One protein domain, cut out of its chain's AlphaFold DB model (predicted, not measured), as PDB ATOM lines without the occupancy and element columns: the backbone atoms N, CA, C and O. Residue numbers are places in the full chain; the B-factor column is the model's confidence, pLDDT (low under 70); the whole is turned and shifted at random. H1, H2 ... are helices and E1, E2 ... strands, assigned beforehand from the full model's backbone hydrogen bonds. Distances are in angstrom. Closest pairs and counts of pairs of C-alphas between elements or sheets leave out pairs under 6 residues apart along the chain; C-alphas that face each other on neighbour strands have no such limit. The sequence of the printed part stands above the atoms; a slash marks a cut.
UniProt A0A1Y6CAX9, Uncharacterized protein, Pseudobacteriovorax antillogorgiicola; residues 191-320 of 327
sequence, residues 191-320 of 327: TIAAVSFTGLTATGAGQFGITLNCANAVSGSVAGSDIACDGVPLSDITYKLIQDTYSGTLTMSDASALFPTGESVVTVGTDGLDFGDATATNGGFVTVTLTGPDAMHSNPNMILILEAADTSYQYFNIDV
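AT A GLANCE: This is residues 191 to 320 of the 327 residues of an uncharacterized protein of Pseudobacteriovorax antillogorgiicola (UniProt A0A1Y6CAX9). With little regular structure, this is a rough sandwich: sheet E1-E2-E4 roughly faces sheet E3-E5-E6, and the short helix H1 lies across a part of the second sheet's far side. Of 130 printed residues, under half are in named elements, ordered E1 E2 E3 H1 E4 E5 E6, mostly strand; both sheets are antiparallel. It is compact, with a radius of gyration of the C-alphas of 15.0 A and spans of 43, 32 and 24 A.

HOW THE PARTS SIT: Look first at the hairpin of E1, residues 191 to 198, and E2, residues 207 to 214: N 193 and O 211 are 2.8 A apart. E4, residues 284 to 286, neighbours E2, with N 212 and O 285 at 2.9 A. E3, residues 237 to 243, neighbours E5, residues 301 to 308, with N 240 and O 305 at 2.9 A. E5 and E6, residues 312 to 319, form a hairpin, with N 306 and O 314 at 2.8 A. H1, residues 252 to 258, is on this sheet, height 9.1 A; its every O i to N i+4 pair is within hydrogen-bond range.

IN THESE COORDINATES: Find E1's start, C-alpha 191, at (34.189, 70.844, 67.643); E6, 23.2 A long, ends at C-alpha 319, (49.392, 68.750, 65.490).

THE WHOLE: The printed part has no cut. Links E2 to E3, H1 to E4 and E4 to E5 are long; pLDDT is under 70 at, among others, residues 267 to 282.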
ATOM      1  N   THR A 191      33.396  70.730  68.867       81.06
ATOM      2  CA  THR A 191      34.189  70.844  67.643       81.06
ATOM      3  C   THR A 191      35.074  72.082  67.739       81.06
ATOM      4  O   THR A 191      34.672  73.090  68.323       81.06
ATOM      5  N   ILE A 192      36.281  72.026  67.174       77.44
ATOM      6  CA  ILE A 192      37.170  73.190  67.125       77.44
ATOM      7  C   ILE A 192      36.670  74.139  66.035       77.44
ATOM      8  O   ILE A 192      36.648  73.799  64.853       77.44
ATOM      9  N   ALA A 193      36.270  75.344  66.431       78.12
ATOM     10  CA  ALA A 193      35.810  76.384  65.516       78.12
ATOM     11  C   ALA A 193      36.958  77.279  65.032       78.12
ATOM     12  O   ALA A 193      36.966  77.717  63.873       78.12
ATOM     13  N   ALA A 194      37.909  77.559  65.924       74.50
ATOM     14  CA  ALA A 194      39.105  78.341  65.654       74.50
ATOM     15  C   ALA A 194      40.220  77.991  66.646       74.50
ATOM     16  O   ALA A 194      39.957  77.595  67.781       74.50
ATOM     17  N   VAL A 195      41.462  78.188  66.213       78.12
ATOM     18  CA  VAL A 195      42.653  78.134  67.063       78.12
ATOM     19  C   VAL A 195      43.427  79.421  66.822       78.12
ATOM     20  O   VAL A 195      43.713  79.771  65.676       78.12
ATOM     21  N   SER A 196      43.741  80.140  67.888       78.69
ATOM     22  CA  SER A 196      44.713  81.218  67.894       78.69
ATOM     23  C   SER A 196      45.997  80.709  68.526       78.69
ATOM     24  O   SER A 196      45.997  80.029  69.551       78.69
ATOM     25  N   PHE A 197      47.104  81.042  67.883       79.44
ATOM     26  CA  PHE A 197      48.433  80.760  68.378       79.44
ATOM     27  C   PHE A 197      49.177  82.081  68.487       79.44
ATOM     28  O   PHE A 197      49.243  82.847  67.526       79.44
ATOM     29  N   THR A 198      49.697  82.376  69.670       79.62
ATOM     30  CA  THR A 198      50.418  83.619  69.945       79.62
ATOM     31  C   THR A 198      51.628  83.331  70.813       79.62
ATOM     32  O   THR A 198      51.663  82.313  71.493       79.62
ATOM     33  N   GLY A 199      52.606  84.239  70.804       68.12
ATOM     34  CA  GLY A 199      53.662  84.300  71.814       68.12
ATOM     35  C   GLY A 199      54.433  82.994  72.010       68.12
ATOM     36  O   GLY A 199      54.094  82.197  72.880       68.12
ATOM     37  N   LEU A 200      55.525  82.817  71.267       76.31
ATOM     38  CA  LEU A 200      56.527  81.825  71.639       76.31
ATOM     39  C   LEU A 200      57.382  82.335  72.796       76.31
ATOM     40  O   LEU A 200      57.913  83.448  72.768       76.31
ATOM     41  N   THR A 201      57.513  81.508  73.823       72.44
ATOM     42  CA  THR A 201      58.441  81.731  74.922       72.44
ATOM     43  C   THR A 201      59.868  81.433  74.463       72.44
ATOM     44  O   THR A 201      60.104  80.715  73.492       72.44
ATOM     45  N   ALA A 202      60.852  81.931  75.213       71.12
ATOM     46  CA  ALA A 202      62.261  81.616  74.970       71.12
ATOM     47  C   ALA A 202      62.584  80.111  75.105       71.12
ATOM     48  O   ALA A 202      63.593  79.657  74.581       71.12
ATOM     49  N   THR A 203      61.733  79.345  75.798       74.31
ATOM     50  CA  THR A 203      61.843  77.884  75.946       74.31
ATOM     51  C   THR A 203      61.178  77.115  74.799       74.31
ATOM     52  O   THR A 203      61.244  75.889  74.744       74.31
ATOM     53  N   GLY A 204      60.548  77.816  73.851       71.06
ATOM     54  CA  GLY A 204      59.874  77.205  72.710       71.06
ATOM     55  C   GLY A 204      58.477  76.661  73.016       71.06
ATOM     56  O   GLY A 204      57.932  75.943  72.179       71.06
ATOM     57  N   ALA A 205      57.901  76.994  74.176       78.88
ATOM     58  CA  ALA A 205      56.470  76.842  74.416       78.88
ATOM     59  C   ALA A 205      55.717  77.952  73.678       78.88
ATOM     60  O   ALA A 205      56.237  79.054  73.508       78.88
ATOM     61  N   GLY A 206      54.486  77.703  73.251       78.69
ATOM     62  CA  GLY A 206      53.635  78.753  72.698       78.69
ATOM     63  C   GLY A 206      52.279  78.800  73.365       78.69
ATOM     64  O   GLY A 206      51.914  77.907  74.132       78.69
ATOM     65  N   GLN A 207      51.560  79.886  73.119       83.06
ATOM     66  CA  GLN A 207      50.296  80.169  73.775       83.06
ATOM     67  C   GLN A 207      49.127  79.929  72.822       83.06
ATOM     68  O   GLN A 207      49.077  80.502  71.734       83.06
ATOM     69  N   PHE A 208      48.166  79.119  73.253       81.62
ATOM     70  CA  PHE A 208      47.007  78.706  72.471       81.62
ATOM     71  C   PHE A 208      45.722  79.284  73.051       81.62
ATOM     72  O   PHE A 208      45.463  79.168  74.249       81.62
ATOM     73  N   GLY A 209      44.891  79.868  72.196       83.06
ATOM     74  CA  GLY A 209      43.474  80.092  72.463       83.06
ATOM     75  C   GLY A 209      42.653  79.213  71.528       83.06
ATOM     76  O   GLY A 209      42.857  79.238  70.320       83.06
ATOM     77  N   ILE A 210      41.741  78.409  72.058       81.12
ATOM     78  CA  ILE A 210      40.959  77.461  71.262       81.12
ATOM     79  C   ILE A 210      39.486  77.801  71.439       81.12
ATOM     80  O   ILE A 210      38.975  77.810  72.555       81.12
ATOM     81  N   THR A 211      38.799  78.093  70.338       82.06
ATOM     82  CA  THR A 211      37.350  78.307  70.326       82.06
ATOM     83  C   THR A 211      36.666  76.976  70.052       82.06
ATOM     84  O   THR A 211      36.841  76.394  68.978       82.06
ATOM     85  N   LEU A 212      35.877  76.504  71.011       80.44
ATOM     86  CA  LEU A 212      35.133  75.253  70.940       80.44
ATOM     87  C   LEU A 212      33.645  75.534  70.780       80.44
ATOM     88  O   LEU A 212      33.068  76.243  71.597       80.44
ATOM     89  N   ASN A 213      33.019  74.915  69.782       83.44
ATOM     90  CA  ASN A 213      31.578  74.976  69.560       83.44
ATOM     91  C   ASN A 213      30.933  73.627  69.855       83.44
ATOM     92  O   ASN A 213      31.413  72.589  69.398       83.44
ATOM     93  N   CYS A 214      29.801  73.646  70.546       83.31
ATOM     94  CA  CYS A 214      28.909  72.506  70.658       83.31
ATOM     95  C   CYS A 214      28.477  72.025  69.274       83.31
ATOM     96  O   CYS A 214      28.102  72.814  68.406       83.31
ATOM     97  N   ALA A 215      28.495  70.715  69.064       79.25
ATOM     98  CA  ALA A 215      27.997  70.098  67.844       79.25
ATOM     99  C   ALA A 215      26.475  70.265  67.721       79.25
ATOM    100  O   ALA A 215      25.950  70.428  66.618       79.25
ATOM    101  N   ASN A 216      25.781  70.266  68.861       80.75
ATOM    102  CA  ASN A 216      24.347  70.493  68.962       80.75
ATOM    103  C   ASN A 216      24.030  71.878  69.533       80.75
ATOM    104  O   ASN A 216      24.896  72.587  70.053       80.75
ATOM    105  N   ALA A 217      22.751  72.243  69.462       79.44
ATOM    106  CA  ALA A 217      22.295  73.504  70.004       79.44
ATOM    107  C   ALA A 217      22.500  73.572  71.519       79.44
ATOM    108  O   ALA A 217      22.123  72.650  72.247       79.44
ATOM    109  N   VAL A 218      23.071  74.682  71.991       79.06
ATOM    110  CA  VAL A 218      23.207  74.922  73.429       79.06
ATOM    111  C   VAL A 218      21.830  75.137  74.045       79.06
ATOM    112  O   VAL A 218      20.948  75.770  73.463       79.06
ATOM    113  N   SER A 219      21.647  74.597  75.241       79.69
ATOM    114  CA  SER A 219      20.451  74.818  76.054       79.69
ATOM    115  C   SER A 219      20.783  75.748  77.222       79.69
ATOM    116  O   SER A 219      21.945  75.868  77.598       79.69
ATOM    117  N   GLY A 220      19.779  76.426  77.781       76.19
ATOM    118  CA  GLY A 220      19.964  77.358  78.900       76.19
ATOM    119  C   GLY A 220      19.852  78.833  78.504       76.19
ATOM    120  O   GLY A 220      19.437  79.172  77.395       76.19
ATOM    121  N   SER A 221      20.159  79.725  79.446       67.69
ATOM    122  CA  SER A 221      20.082  81.180  79.267       67.69
ATOM    123  C   SER A 221      21.466  81.794  79.402       67.69
ATOM    124  O   SER A 221      22.138  81.542  80.394       67.69
ATOM    125  N   VAL A 222      21.840  82.674  78.469       62.25
ATOM    126  CA  VAL A 222      23.110  83.430  78.497       62.25
ATOM    127  C   VAL A 222      23.240  84.305  79.754       62.25
ATOM    128  O   VAL A 222      24.338  84.638  80.183       62.25
ATOM    129  N   ALA A 223      22.113  84.655  80.379       60.78
ATOM    130  CA  ALA A 223      22.076  85.428  81.618       60.78
ATOM    131  C   ALA A 223      22.187  84.569  82.899       60.78
ATOM    132  O   ALA A 223      22.103  85.119  83.997       60.78
ATOM    133  N   GLY A 224      22.326  83.244  82.779       57.00
ATOM    134  CA  GLY A 224      22.482  82.313  83.898       57.00
ATOM    135  C   GLY A 224      23.689  81.390  83.718       57.00
ATOM    136  O   GLY A 224      24.173  81.192  82.610       57.00
ATOM    137  N   SER A 225      24.156  80.793  84.813       59.56
ATOM    138  CA  SER A 225      25.235  79.790  84.846       59.56
ATOM    139  C   SER A 225      24.872  78.447  84.191       59.56
ATOM    140  O   SER A 225      25.688  77.535  84.177       59.56
ATOM    141  N   ASP A 226      23.661  78.317  83.649       70.69
ATOM    142  CA  ASP A 226      23.055  77.030  83.288       70.69
ATOM    143  C   ASP A 226      23.158  76.734  81.783       70.69
ATOM    144  O   ASP A 226      22.343  75.997  81.224       70.69
ATOM    145  N   ILE A 227      24.108  77.363  81.090       80.88
ATOM    146  CA  ILE A 227      24.335  77.101  79.670       80.88
ATOM    147  C   ILE A 227      24.967  75.723  79.555       80.88
ATOM    148  O   ILE A 227      26.018  75.468  80.143       80.88
ATOM    149  N   ALA A 228      24.322  74.842  78.799       82.62
ATOM    150  CA  ALA A 228      24.713  73.451  78.692       82.62
ATOM    151  C   ALA A 228      24.869  72.999  77.238       82.62
ATOM    152  O   ALA A 228      24.038  73.304  76.373       82.62
ATOM    153  N   CYS A 229      25.915  72.210  77.014       82.69
ATOM    154  CA  CYS A 229      26.221  71.498  75.783       82.69
ATOM    155  C   CYS A 229      25.813  70.036  75.955       82.69
ATOM    156  O   CYS A 229      26.328  69.373  76.851       82.69
ATOM    157  N   ASP A 230      24.856  69.533  75.173       81.69
ATOM    158  CA  ASP A 230      24.351  68.154  75.315       81.69
ATOM    159  C   ASP A 230      23.915  67.785  76.749       81.69
ATOM    160  O   ASP A 230      24.056  66.654  77.209       81.69
ATOM    161  N   GLY A 231      23.361  68.765  77.472       80.12
ATOM    162  CA  GLY A 231      22.919  68.596  78.857       80.12
ATOM    163  C   GLY A 231      24.039  68.626  79.901       80.12
ATOM    164  O   GLY A 231      23.752  68.434  81.080       80.12
ATOM    165  N   VAL A 232      25.283  68.896  79.499       80.38
ATOM    166  CA  VAL A 232      26.407  69.149  80.407       80.38
ATOM    167  C   VAL A 232      26.603  70.658  80.565       80.38
ATOM    168  O   VAL A 232      26.859  71.329  79.559       80.38
ATOM    169  N   PRO A 233      26.480  71.217  81.782       84.56
ATOM    170  CA  PRO A 233      26.769  72.625  82.029       84.56
ATOM    171  C   PRO A 233      28.199  72.971  81.617       84.56
ATOM    172  O   PRO A 233      29.137  72.253  81.953       84.56
ATOM    173  N   LEU A 234      28.387  74.087  80.911       80.94
ATOM    174  CA  LEU A 234      29.722  74.521  80.491       80.94
ATOM    175  C   LEU A 234      30.636  74.786  81.696       80.94
ATOM    176  O   LEU A 234      31.833  74.549  81.603       80.94
ATOM    177  N   SER A 235      30.076  75.206  82.836       81.50
ATOM    178  CA  SER A 235      30.800  75.373  84.104       81.50
ATOM    179  C   SER A 235      31.399  74.083  84.661       81.50
ATOM    180  O   SER A 235      32.331  74.144  85.459       81.50
ATOM    181  N   ASP A 236      30.861  72.932  84.259       82.62
ATOM    182  CA  ASP A 236      31.279  71.613  84.739       82.62
ATOM    183  C   ASP A 236      32.358  71.004  83.831       82.62
ATOM    184  O   ASP A 236      32.769  69.860  84.027       82.62
ATOM    185  N   ILE A 237      32.802  71.769  82.826       84.25
ATOM    186  CA  ILE A 237      33.875  71.397  81.918       84.25
ATOM    187  C   ILE A 237      35.203  71.899  82.469       84.25
ATOM    188  O   ILE A 237      35.426  73.102  82.657       84.25
ATOM    189  N   THR A 238      36.119  70.965  82.667       86.75
ATOM    190  CA  THR A 238      37.537  71.231  82.884       86.75
ATOM    191  C   THR A 238      38.308  70.840  81.631       86.75
ATOM    192  O   THR A 238      37.905  69.952  80.880       86.75
ATOM    193  N   TYR A 239      39.415  71.520  81.355       87.62
ATOM    194  CA  TYR A 239      40.258  71.192  80.210       87.62
ATOM    195  C   TYR A 239      41.740  71.390  80.509       87.62
ATOM    196  O   TYR A 239      42.124  72.156  81.401       87.62
ATOM    197  N   LYS A 240      42.570  70.681  79.741       86.75
ATOM    198  CA  LYS A 240      44.033  70.778  79.752       86.75
ATOM    199  C   LYS A 240      44.592  70.640  78.345       86.75
ATOM    200  O   LYS A 240      44.069  69.869  77.545       86.75
ATOM    201  N   LEU A 241      45.689  71.343  78.088       84.31
ATOM    202  CA  LEU A 241      46.555  71.105  76.939       84.31
ATOM    203  C   LEU A 241      47.814  70.406  77.444       84.31
ATOM    204  O   LEU A 241      48.491  70.933  78.325       84.31
ATOM    205  N   ILE A 242      48.103  69.225  76.915       85.44
ATOM    206  CA  ILE A 242      49.255  68.418  77.320       85.44
ATOM    207  C   ILE A 242      50.064  67.985  76.105       85.44
ATOM    208  O   ILE A 242      49.568  67.959  74.979       85.44
ATOM    209  N   GLN A 243      51.312  67.607  76.353       85.81
ATOM    210  CA  GLN A 243      52.130  66.913  75.370       85.81
ATOM    211  C   GLN A 243      51.526  65.543  75.052       85.81
ATOM    212  O   GLN A 243      51.211  64.780  75.972       85.81
ATOM    213  N   ASP A 244      51.419  65.202  73.769       84.38
ATOM    214  CA  ASP A 244      51.082  63.839  73.385       84.38
ATOM    215  C   ASP A 244      52.312  62.941  73.567       84.38
ATOM    216  O   ASP A 244      53.362  63.123  72.945       84.38
ATOM    217  N   THR A 245      52.194  61.985  74.481       84.75
ATOM    218  CA  THR A 245      53.200  60.939  74.722       84.75
ATOM    219  C   THR A 245      52.613  59.546  74.510       84.75
ATOM    220  O   THR A 245      53.268  58.540  74.793       84.75
ATOM    221  N   TYR A 246      51.381  59.471  74.004       79.94
ATOM    222  CA  TYR A 246      50.642  58.237  73.835       79.94
ATOM    223  C   TYR A 246      50.891  57.689  72.429       79.94
ATOM    224  O   TYR A 246      50.778  58.382  71.426       79.94
ATOM    225  N   SER A 247      51.237  56.407  72.323       67.69
ATOM    226  CA  SER A 247      51.555  55.761  71.040       67.69
ATOM    227  C   SER A 247      50.314  55.344  70.229       67.69
ATOM    228  O   SER A 247      50.393  54.446  69.386       67.69
ATOM    229  N   GLY A 248      49.153  55.957  70.484       71.06
ATOM    230  CA  GLY A 248      47.873  55.579  69.884       71.06
ATOM    231  C   GLY A 248      46.669  56.290  70.509       71.06
ATOM    232  O   GLY A 248      46.767  57.415  70.979       71.06
ATOM    233  N   THR A 249      45.504  55.637  70.499       74.00
ATOM    234  CA  THR A 249      44.268  56.189  71.078       74.00
ATOM    235  C   THR A 249      44.375  56.300  72.598       74.00
ATOM    236  O   THR A 249      44.628  55.299  73.269       74.00
ATOM    237  N   LEU A 250      44.119  57.494  73.134       73.81
ATOM    238  CA  LEU A 250      44.062  57.740  74.571       73.81
ATOM    239  C   LEU A 250      42.996  56.845  75.223       73.81
ATOM    240  O   LEU A 250      41.834  56.858  74.809       73.81
ATOM    241  N   THR A 251      43.358  56.056  76.236       81.81
ATOM    242  CA  THR A 251      42.368  55.235  76.948       81.81
ATOM    243  C   THR A 251      41.672  56.038  78.046       81.81
ATOM    244  O   THR A 251      42.175  57.052  78.523       81.81
ATOM    245  N   MET A 252      40.519  55.555  78.518       74.12
ATOM    246  CA  MET A 252      39.828  56.173  79.657       74.12
ATOM    247  C   MET A 252      40.693  56.184  80.928       74.12
ATOM    248  O   MET A 252      40.641  57.136  81.698       74.12
ATOM    249  N   SER A 253      41.515  55.148  81.134       81.75
ATOM    250  CA  SER A 253      42.433  55.096  82.278       81.75
ATOM    251  C   SER A 253      43.515  56.170  82.185       81.75
ATOM    252  O   SER A 253      43.900  56.721  83.213       81.75
ATOM    253  N   ASP A 254      43.996  56.464  80.976       85.44
ATOM    254  CA  ASP A 254      44.978  57.523  80.747       85.44
ATOM    255  C   ASP A 254      44.344  58.895  80.997       85.44
ATOM    256  O   ASP A 254      44.883  59.692  81.762       85.44
ATOM    257  N   ALA A 255      43.152  59.130  80.437       82.81
ATOM    258  CA  ALA A 255      42.384  60.360  80.623       82.81
ATOM    259  C   ALA A 255      42.125  60.672  82.107       82.81
ATOM    260  O   ALA A 255      42.446  61.762  82.577       82.81
ATOM    261  N   SER A 256      41.636  59.698  82.879       83.06
ATOM    262  CA  SER A 256      41.385  59.883  84.314       83.06
ATOM    263  C   SER A 256      42.658  60.085  85.140       83.06
ATOM    264  O   SER A 256      42.587  60.649  86.227       83.06
ATOM    265  N   ALA A 257      43.826  59.650  84.660       86.31
ATOM    266  CA  ALA A 257      45.097  59.897  85.341       86.31
ATOM    267  C   ALA A 257      45.636  61.324  85.108       86.31
ATOM    268  O   ALA A 257      46.462  61.792  85.895       86.31
ATOM    269  N   LEU A 258      45.165  62.030  84.072       84.62
ATOM    270  CA  LEU A 258      45.650  63.360  83.680       84.62
ATOM    271  C   LEU A 258      45.049  64.519  84.486       84.62
ATOM    272  O   LEU A 258      45.690  65.558  84.641       84.62
ATOM    273  N   PHE A 259      43.826  64.384  84.995       79.88
ATOM    274  CA  PHE A 259      43.146  65.454  85.741       79.88
ATOM    275  C   PHE A 259      43.544  65.566  87.230       79.88
ATOM    276  O   PHE A 259      43.670  66.696  87.705       79.88
ATOM    277  N   PRO A 260      43.868  64.473  87.956       75.38
ATOM    278  CA  PRO A 260      44.351  64.531  89.341       75.38
ATOM    279  C   PRO A 260      45.758  65.125  89.508       75.38
ATOM    280  O   PRO A 260      46.138  65.494  90.622       75.38
ATOM    281  N   THR A 261      46.565  65.183  88.444       62.88
ATOM    282  CA  THR A 261      47.927  65.730  88.497       62.88
ATOM    283  C   THR A 261      47.879  67.262  88.500       62.88
ATOM    284  O   THR A 261      47.186  67.891  87.700       62.88
ATOM    285  N   GLY A 262      48.590  67.876  89.450       48.25
ATOM    286  CA  GLY A 262      48.471  69.290  89.837       48.25
ATOM    287  C   GLY A 262      48.983  70.339  88.845       48.25
ATOM    288  O   GLY A 262      49.291  71.451  89.265       48.25
ATOM    289  N   GLU A 263      49.081  70.024  87.555       53.84
ATOM    290  CA  GLU A 263      49.384  71.009  86.517       53.84
ATOM    291  C   GLU A 263      48.087  71.536  85.887       53.84
ATOM    292  O   GLU A 263      47.233  70.760  85.450       53.84
ATOM    293  N   SER A 264      47.942  72.868  85.915       57.28
ATOM    294  CA  SER A 264      47.035  73.743  85.154       57.28
ATOM    295  C   SER A 264      45.696  73.151  84.678       57.28
ATOM    296  O   SER A 264      45.362  73.255  83.500       57.28
ATOM    297  N   VAL A 265      44.895  72.564  85.579       60.97
ATOM    298  CA  VAL A 265      43.466  72.316  85.303       60.97
ATOM    299  C   VAL A 265      42.783  73.676  85.188       60.97
ATOM    300  O   VAL A 265      42.804  74.451  86.148       60.97
ATOM    301  N   VAL A 266      42.162  73.965  84.047       71.06
ATOM    302  CA  VAL A 266      41.345  75.171  83.893       71.06
ATOM    303  C   VAL A 266      39.881  74.772  83.788       71.06
ATOM    304  O   VAL A 266      39.507  73.960  82.947       71.06
ATOM    305  N   THR A 267      39.045  75.353  84.645       66.94
ATOM    306  CA  THR A 267      37.585  75.281  84.524       66.94
ATOM    307  C   THR A 267      37.113  76.387  83.591       66.94
ATOM    308  O   THR A 267      37.639  77.504  83.637       66.94
ATOM    309  N   VAL A 268      36.119  76.109  82.749       66.38
ATOM    310  CA  VAL A 268      35.508  77.147  81.909       66.38
ATOM    311  C   VAL A 268      34.911  78.238  82.803       66.38
ATOM    312  O   VAL A 268      33.950  78.019  83.537       66.38
ATOM    313  N   GLY A 269      35.509  79.428  82.755       60.69
ATOM    314  CA  GLY A 269      34.960  80.622  83.388       60.69
ATOM    315  C   GLY A 269      33.842  81.230  82.542       60.69
ATOM    316  O   GLY A 269      33.847  81.120  81.317       60.69
ATOM    317  N   THR A 270      32.911  81.938  83.182       51.97
ATOM    318  CA  THR A 270      31.809  82.647  82.502       51.97
ATOM    319  C   THR A 270      32.287  83.708  81.508       51.97
ATOM    320  O   THR A 270      31.574  84.031  80.564       51.97
ATOM    321  N   ASP A 271      33.502  84.223  81.701       45.97
ATOM    322  CA  ASP A 271      34.074  85.333  80.931       45.97
ATOM    323  C   ASP A 271      34.679  84.886  79.584       45.97
ATOM    324  O   ASP A 271      35.041  85.727  78.763       45.97
ATOM    325  N   GLY A 272      34.786  83.570  79.349       52.16
ATOM    326  CA  GLY A 272      35.293  82.972  78.106       52.16
ATOM    327  C   GLY A 272      34.199  82.488  77.153       52.16
ATOM    328  O   GLY A 272      34.500  81.860  76.142       52.16
ATOM    329  N   LEU A 273      32.925  82.728  77.465       61.53
ATOM    330  CA  LEU A 273      31.819  82.305  76.615       61.53
ATOM    331  C   LEU A 273      31.743  83.186  75.361       61.53
ATOM    332  O   LEU A 273      31.294  84.330  75.415       61.53
ATOM    333  N   ASP A 274      32.165  82.635  74.227       60.66
ATOM    334  CA  ASP A 274      31.965  83.229  72.909       60.66
ATOM    335  C   ASP A 274      30.845  82.468  72.206       60.66
ATOM    336  O   ASP A 274      31.015  81.340  71.742       60.66
ATOM    337  N   PHE A 275      29.665  83.079  72.160       59.56
ATOM    338  CA  PHE A 275      28.514  82.513  71.458       59.56
ATOM    339  C   PHE A 275      28.549  82.781  69.948       59.56
ATOM    340  O   PHE A 275      27.575  82.476  69.260       59.56
ATOM    341  N   GLY A 276      29.644  83.344  69.422       52.41
ATOM    342  CA  GLY A 276      29.687  83.857  68.061       52.41
ATOM    343  C   GLY A 276      28.627  84.941  67.836       52.41
ATOM    344  O   GLY A 276      28.041  85.490  68.772       52.41
ATOM    345  N   ASP A 277      28.360  85.263  66.567       43.62
ATOM    346  CA  ASP A 277      27.173  86.046  66.217       43.62
ATOM    347  C   ASP A 277      25.941  85.309  66.768       43.62
ATOM    348  O   ASP A 277      25.759  84.122  66.486       43.62
ATOM    349  N   ALA A 278      25.126  86.002  67.569       38.44
ATOM    350  CA  ALA A 278      24.070  85.492  68.456       38.44
ATOM    351  C   ALA A 278      22.887  84.789  67.742       38.44
ATOM    352  O   ALA A 278      21.779  84.687  68.271       38.44
ATOM    353  N   THR A 279      23.111  84.334  66.514       44.00
ATOM    354  CA  THR A 279      22.193  83.629  65.626       44.00
ATOM    355  C   THR A 279      22.665  82.214  65.275       44.00
ATOM    356  O   THR A 279      21.895  81.465  64.672       44.00
ATOM    357  N   ALA A 280      23.883  81.809  65.660       49.53
ATOM    358  CA  ALA A 280      24.331  80.434  65.494       49.53
ATOM    359  C   ALA A 280      23.589  79.524  66.481       49.53
ATOM    360  O   ALA A 280      23.675  79.675  67.696       49.53
ATOM    361  N   THR A 281      22.855  78.552  65.951       58.94
ATOM    362  CA  THR A 281      22.108  77.550  66.723       58.94
ATOM    363  C   THR A 281      22.995  76.787  67.715       58.94
ATOM    364  O   THR A 281      22.476  76.256  68.687       58.94
ATOM    365  N   ASN A 282      24.312  76.772  67.489       65.69
ATOM    366  CA  ASN A 282      25.333  76.059  68.245       65.69
ATOM    367  C   ASN A 282      26.242  77.073  68.972       65.69
ATOM    368  O   ASN A 282      26.878  77.893  68.316       65.69
ATOM    369  N   GLY A 283      26.276  77.029  70.309       71.19
ATOM    370  CA  GLY A 283      27.118  77.889  71.162       71.19
ATOM    371  C   GLY A 283      28.429  77.216  71.581       71.19
ATOM    372  O   GLY A 283      28.702  76.100  71.149       71.19
ATOM    373  N   GLY A 284      29.234  77.868  72.426       74.62
ATOM    374  CA  GLY A 284      30.588  77.405  72.729       74.62
ATOM    375  C   GLY A 284      31.314  78.185  73.827       74.62
ATOM    376  O   GLY A 284      30.710  78.990  74.538       74.62
ATOM    377  N   PHE A 285      32.617  77.938  73.961       75.56
ATOM    378  CA  PHE A 285      33.517  78.742  74.789       75.56
ATOM    379  C   PHE A 285      34.906  78.850  74.154       75.56
ATOM    380  O   PHE A 285      35.336  77.991  73.385       75.56
ATOM    381  N   VAL A 286      35.616  79.919  74.490       77.62
ATOM    382  CA  VAL A 286      37.028  80.119  74.174       77.62
ATOM    383  C   VAL A 286      37.826  79.714  75.400       77.62
ATOM    384  O   VAL A 286      37.534  80.152  76.517       77.62
ATOM    385  N   THR A 287      38.826  78.858  75.211       72.75
ATOM    386  CA  THR A 287      39.751  78.529  76.291       72.75
ATOM    387  C   THR A 287      40.452  79.797  76.767       72.75
ATOM    388  O   THR A 287      40.723  80.715  75.990       72.75
ATOM    389  N   VAL A 288      40.847  79.831  78.037       78.00
ATOM    390  CA  VAL A 288      41.902  80.762  78.436       78.00
ATOM    391  C   VAL A 288      43.146  80.470  77.602       78.00
ATOM    392  O   VAL A 288      43.289  79.393  77.019       78.00
ATOM    393  N   THR A 289      44.058  81.429  77.555       79.44
ATOM    394  CA  THR A 289      45.361  81.211  76.945       79.44
ATOM    395  C   THR A 289      46.081  80.059  77.653       79.44
ATOM    396  O   THR A 289      46.458  80.179  78.818       79.44
ATOM    397  N   LEU A 290      46.244  78.939  76.950       80.62
ATOM    398  CA  LEU A 290      46.934  77.739  77.411       80.62
ATOM    399  C   LEU A 290      48.383  77.776  76.936       80.62
ATOM    400  O   LEU A 290      48.640  78.031  75.763       80.62
ATOM    401  N   THR A 291      49.331  77.495  77.823       80.19
ATOM    402  CA  THR A 291      50.736  77.333  77.435       80.19
ATOM    403  C   THR A 291      50.965  75.881  77.031       80.19
ATOM    404  O   THR A 291      50.701  74.980  77.826       80.19
ATOM    405  N   GLY A 292      51.425  75.656  75.801       75.25
ATOM    406  CA  GLY A 292      51.846  74.337  75.332       75.25
ATOM    407  C   GLY A 292      53.135  73.855  76.016       75.25
ATOM    408  O   GLY A 292      53.781  74.629  76.726       75.25
ATOM    409  N   PRO A 293      53.525  72.587  75.815       71.50
ATOM    410  CA  PRO A 293      54.782  72.057  76.334       71.50
ATOM    411  C   PRO A 293      55.987  72.810  75.752       71.50
ATOM    412  O   PRO A 293      55.912  73.393  74.671       71.50
ATOM    413  N   ASP A 294      57.112  72.803  76.469       71.44
ATOM    414  CA  ASP A 294      58.356  73.392  75.967       71.44
ATOM    415  C   ASP A 294      58.818  72.703  74.678       71.44
ATOM    416  O   ASP A 294      58.503  71.542  74.413       71.44
ATOM    417  N   ALA A 295      59.597  73.430  73.877       67.06
ATOM    418  CA  ALA A 295      60.135  72.935  72.618       67.06
ATOM    419  C   ALA A 295      59.083  72.280  71.697       67.06
ATOM    420  O   ALA A 295      59.336  71.223  71.128       67.06
ATOM    421  N   MET A 296      57.927  72.917  71.472       69.81
ATOM    422  CA  MET A 296      56.895  72.380  70.557       69.81
ATOM    423  C   MET A 296      57.396  72.177  69.119       69.81
ATOM    424  O   MET A 296      56.836  71.401  68.358       69.81
ATOM    425  N   HIS A 297      58.482  72.855  68.738       61.94
ATOM    426  CA  HIS A 297      59.191  72.596  67.481       61.94
ATOM    427  C   HIS A 297      59.821  71.189  67.427       61.94
ATOM    428  O   HIS A 297      60.070  70.664  66.348       61.94
ATOM    429  N   SER A 298      60.104  70.598  68.589       62.22
ATOM    430  CA  SER A 298      60.669  69.258  68.772       62.22
ATOM    431  C   SER A 298      59.615  68.218  69.156       62.22
ATOM    432  O   SER A 298      59.849  67.027  68.958       62.22
ATOM    433  N   ASN A 299      58.463  68.644  69.683       64.88
ATOM    434  CA  ASN A 299      57.301  67.783  69.856       64.88
ATOM    435  C   ASN A 299      56.043  68.423  69.245       64.88
ATOM    436  O   ASN A 299      55.391  69.232  69.909       64.88
ATOM    437  N   PRO A 300      55.698  68.058  67.997       65.19
ATOM    438  CA  PRO A 300      54.585  68.673  67.289       65.19
ATOM    439  C   PRO A 300      53.215  68.206  67.790       65.19
ATOM    440  O   PRO A 300      52.222  68.830  67.428       65.19
ATOM    441  N   ASN A 301      53.145  67.147  68.602       79.25
ATOM    442  CA  ASN A 301      51.882  66.503  68.939       79.25
ATOM    443  C   ASN A 301      51.448  66.901  70.350       79.25
ATOM    444  O   ASN A 301      52.134  66.645  71.347       79.25
ATOM    445  N   MET A 302      50.284  67.530  70.441       82.25
ATOM    446  CA  MET A 302      49.641  67.884  71.699       82.25
ATOM    447  C   MET A 302      48.229  67.320  71.747       82.25
ATOM    448  O   MET A 302      47.595  67.081  70.721       82.25
ATOM    449  N   ILE A 303      47.704  67.176  72.957       84.19
ATOM    450  CA  ILE A 303      46.315  66.798  73.189       84.19
ATOM    451  C   ILE A 303      45.639  67.906  73.990       84.19
ATOM    452  O   ILE A 303      46.054  68.214  75.109       84.19
ATOM    453  N   LEU A 304      44.566  68.477  73.439       85.62
ATOM    454  CA  LEU A 304      43.569  69.184  74.240       85.62
ATOM    455  C   LEU A 304      42.567  68.151  74.740       85.62
ATOM    456  O   LEU A 304      41.851  67.558  73.935       85.62
ATOM    457  N   ILE A 305      42.487  67.959  76.051       86.81
ATOM    458  CA  ILE A 305      41.520  67.063  76.683       86.81
ATOM    459  C   ILE A 305      40.537  67.857  77.535       86.81
ATOM    460  O   ILE A 305      40.922  68.778  78.254       86.81
ATOM    461  N   LEU A 306      39.267  67.481  77.444       86.94
ATOM    462  CA  LEU A 306      38.159  68.015  78.212       86.94
ATOM    463  C   LEU A 306      37.590  66.914  79.092       86.94
ATOM    464  O   LEU A 306      37.412  65.787  78.629       86.94
ATOM    465  N   GLU A 307      37.269  67.260  80.327       87.00
ATOM    466  CA  GLU A 307      36.564  66.419  81.281       87.00
ATOM    467  C   GLU A 307      35.246  67.091  81.662       87.00
ATOM    468  O   GLU A 307      35.175  68.295  81.902       87.00
ATOM    469  N   ALA A 308      34.190  66.287  81.686       82.69
ATOM    470  CA  ALA A 308      32.862  66.654  82.134       82.69
ATOM    471  C   ALA A 308      32.487  65.774  83.329       82.69
ATOM    472  O   ALA A 308      32.434  64.544  83.201       82.69
ATOM    473  N   ALA A 309      32.201  66.409  84.469       72.25
ATOM    474  CA  ALA A 309      31.710  65.751  85.684       72.25
ATOM    475  C   ALA A 309      32.518  64.493  86.091       72.25
ATOM    476  O   ALA A 309      31.936  63.448  86.398       72.25
ATOM    477  N   ASP A 310      33.852  64.580  86.029       67.94
ATOM    478  CA  ASP A 310      34.839  63.574  86.473       67.94
ATOM    479  C   ASP A 310      34.729  62.170  85.843       67.94
ATOM    480  O   ASP A 310      35.359  61.212  86.297       67.94
ATOM    481  N   THR A 311      33.872  61.989  84.837       67.25
ATOM    482  CA  THR A 311      33.516  60.649  84.330       67.25
ATOM    483  C   THR A 311      33.440  60.564  82.818       67.25
ATOM    484  O   THR A 311      33.325  59.462  82.273       67.25
ATOM    485  N   SER A 312      33.528  61.700  82.132       76.75
ATOM    486  CA  SER A 312      33.380  61.762  80.692       76.75
ATOM    487  C   SER A 312      34.432  62.655  80.056       76.75
ATOM    488  O   SER A 312      34.654  63.769  80.517       76.75
ATOM    489  N   TYR A 313      35.031  62.182  78.961       80.75
ATOM    490  CA  TYR A 313      36.170  62.836  78.325       80.75
ATOM    491  C   TYR A 313      35.971  63.001  76.820       80.75
ATOM    492  O   TYR A 313      35.475  62.096  76.148       80.75
ATOM    493  N   GLN A 314      36.421  64.131  76.286       83.19
ATOM    494  CA  GLN A 314      36.629  64.340  74.854       83.19
ATOM    495  C   GLN A 314      38.041  64.879  74.659       83.19
ATOM    496  O   GLN A 314      38.518  65.653  75.486       83.19
ATOM    497  N   TYR A 315      38.715  64.497  73.580       83.88
ATOM    498  CA  TYR A 315      40.020  65.060  73.272       83.88
ATOM    499  C   TYR A 315      40.176  65.376  71.789       83.88
ATOM    500  O   TYR A 315      39.481  64.827  70.932       83.88
ATOM    501  N   PHE A 316      41.107  66.280  71.512       81.75
ATOM    502  CA  PHE A 316      41.504  66.699  70.181       81.75
ATOM    503  C   PHE A 316      43.019  66.599  70.073       81.75
ATOM    504  O   PHE A 316      43.732  67.106  70.943       81.75
ATOM    505  N   ASN A 317      43.491  65.981  68.995       81.31
ATOM    506  CA  ASN A 317      44.897  66.052  68.630       81.31
ATOM    507  C   ASN A 317      45.161  67.427  68.025       81.31
ATOM    508  O   ASN A 317      44.419  67.894  67.155       81.31
ATOM    509  N   ILE A 318      46.195  68.086  68.521       77.50
ATOM    510  CA  ILE A 318      46.668  69.366  68.025       77.50
ATOM    511  C   ILE A 318      48.068  69.115  67.503       77.50
ATOM    512  O   ILE A 318      49.032  69.084  68.266       77.50
ATOM    513  N   ASP A 319      48.137  68.946  66.190       77.56
ATOM    514  CA  ASP A 319      49.392  68.750  65.490       77.56
ATOM    515  C   ASP A 319      49.882  70.100  64.978       77.56
ATOM    516  O   ASP A 319      49.248  70.764  64.149       77.56
ATOM    517  N   VAL A 320      51.038  70.518  65.474       69.12
ATOM    518  CA  VAL A 320      51.752  71.671  64.945       69.12
ATOM    519  C   VAL A 320      52.496  71.215  63.696       69.12
ATOM    520  O   VAL A 320      53.656  70.813  63.741       69.12
TER     521      VAL A 320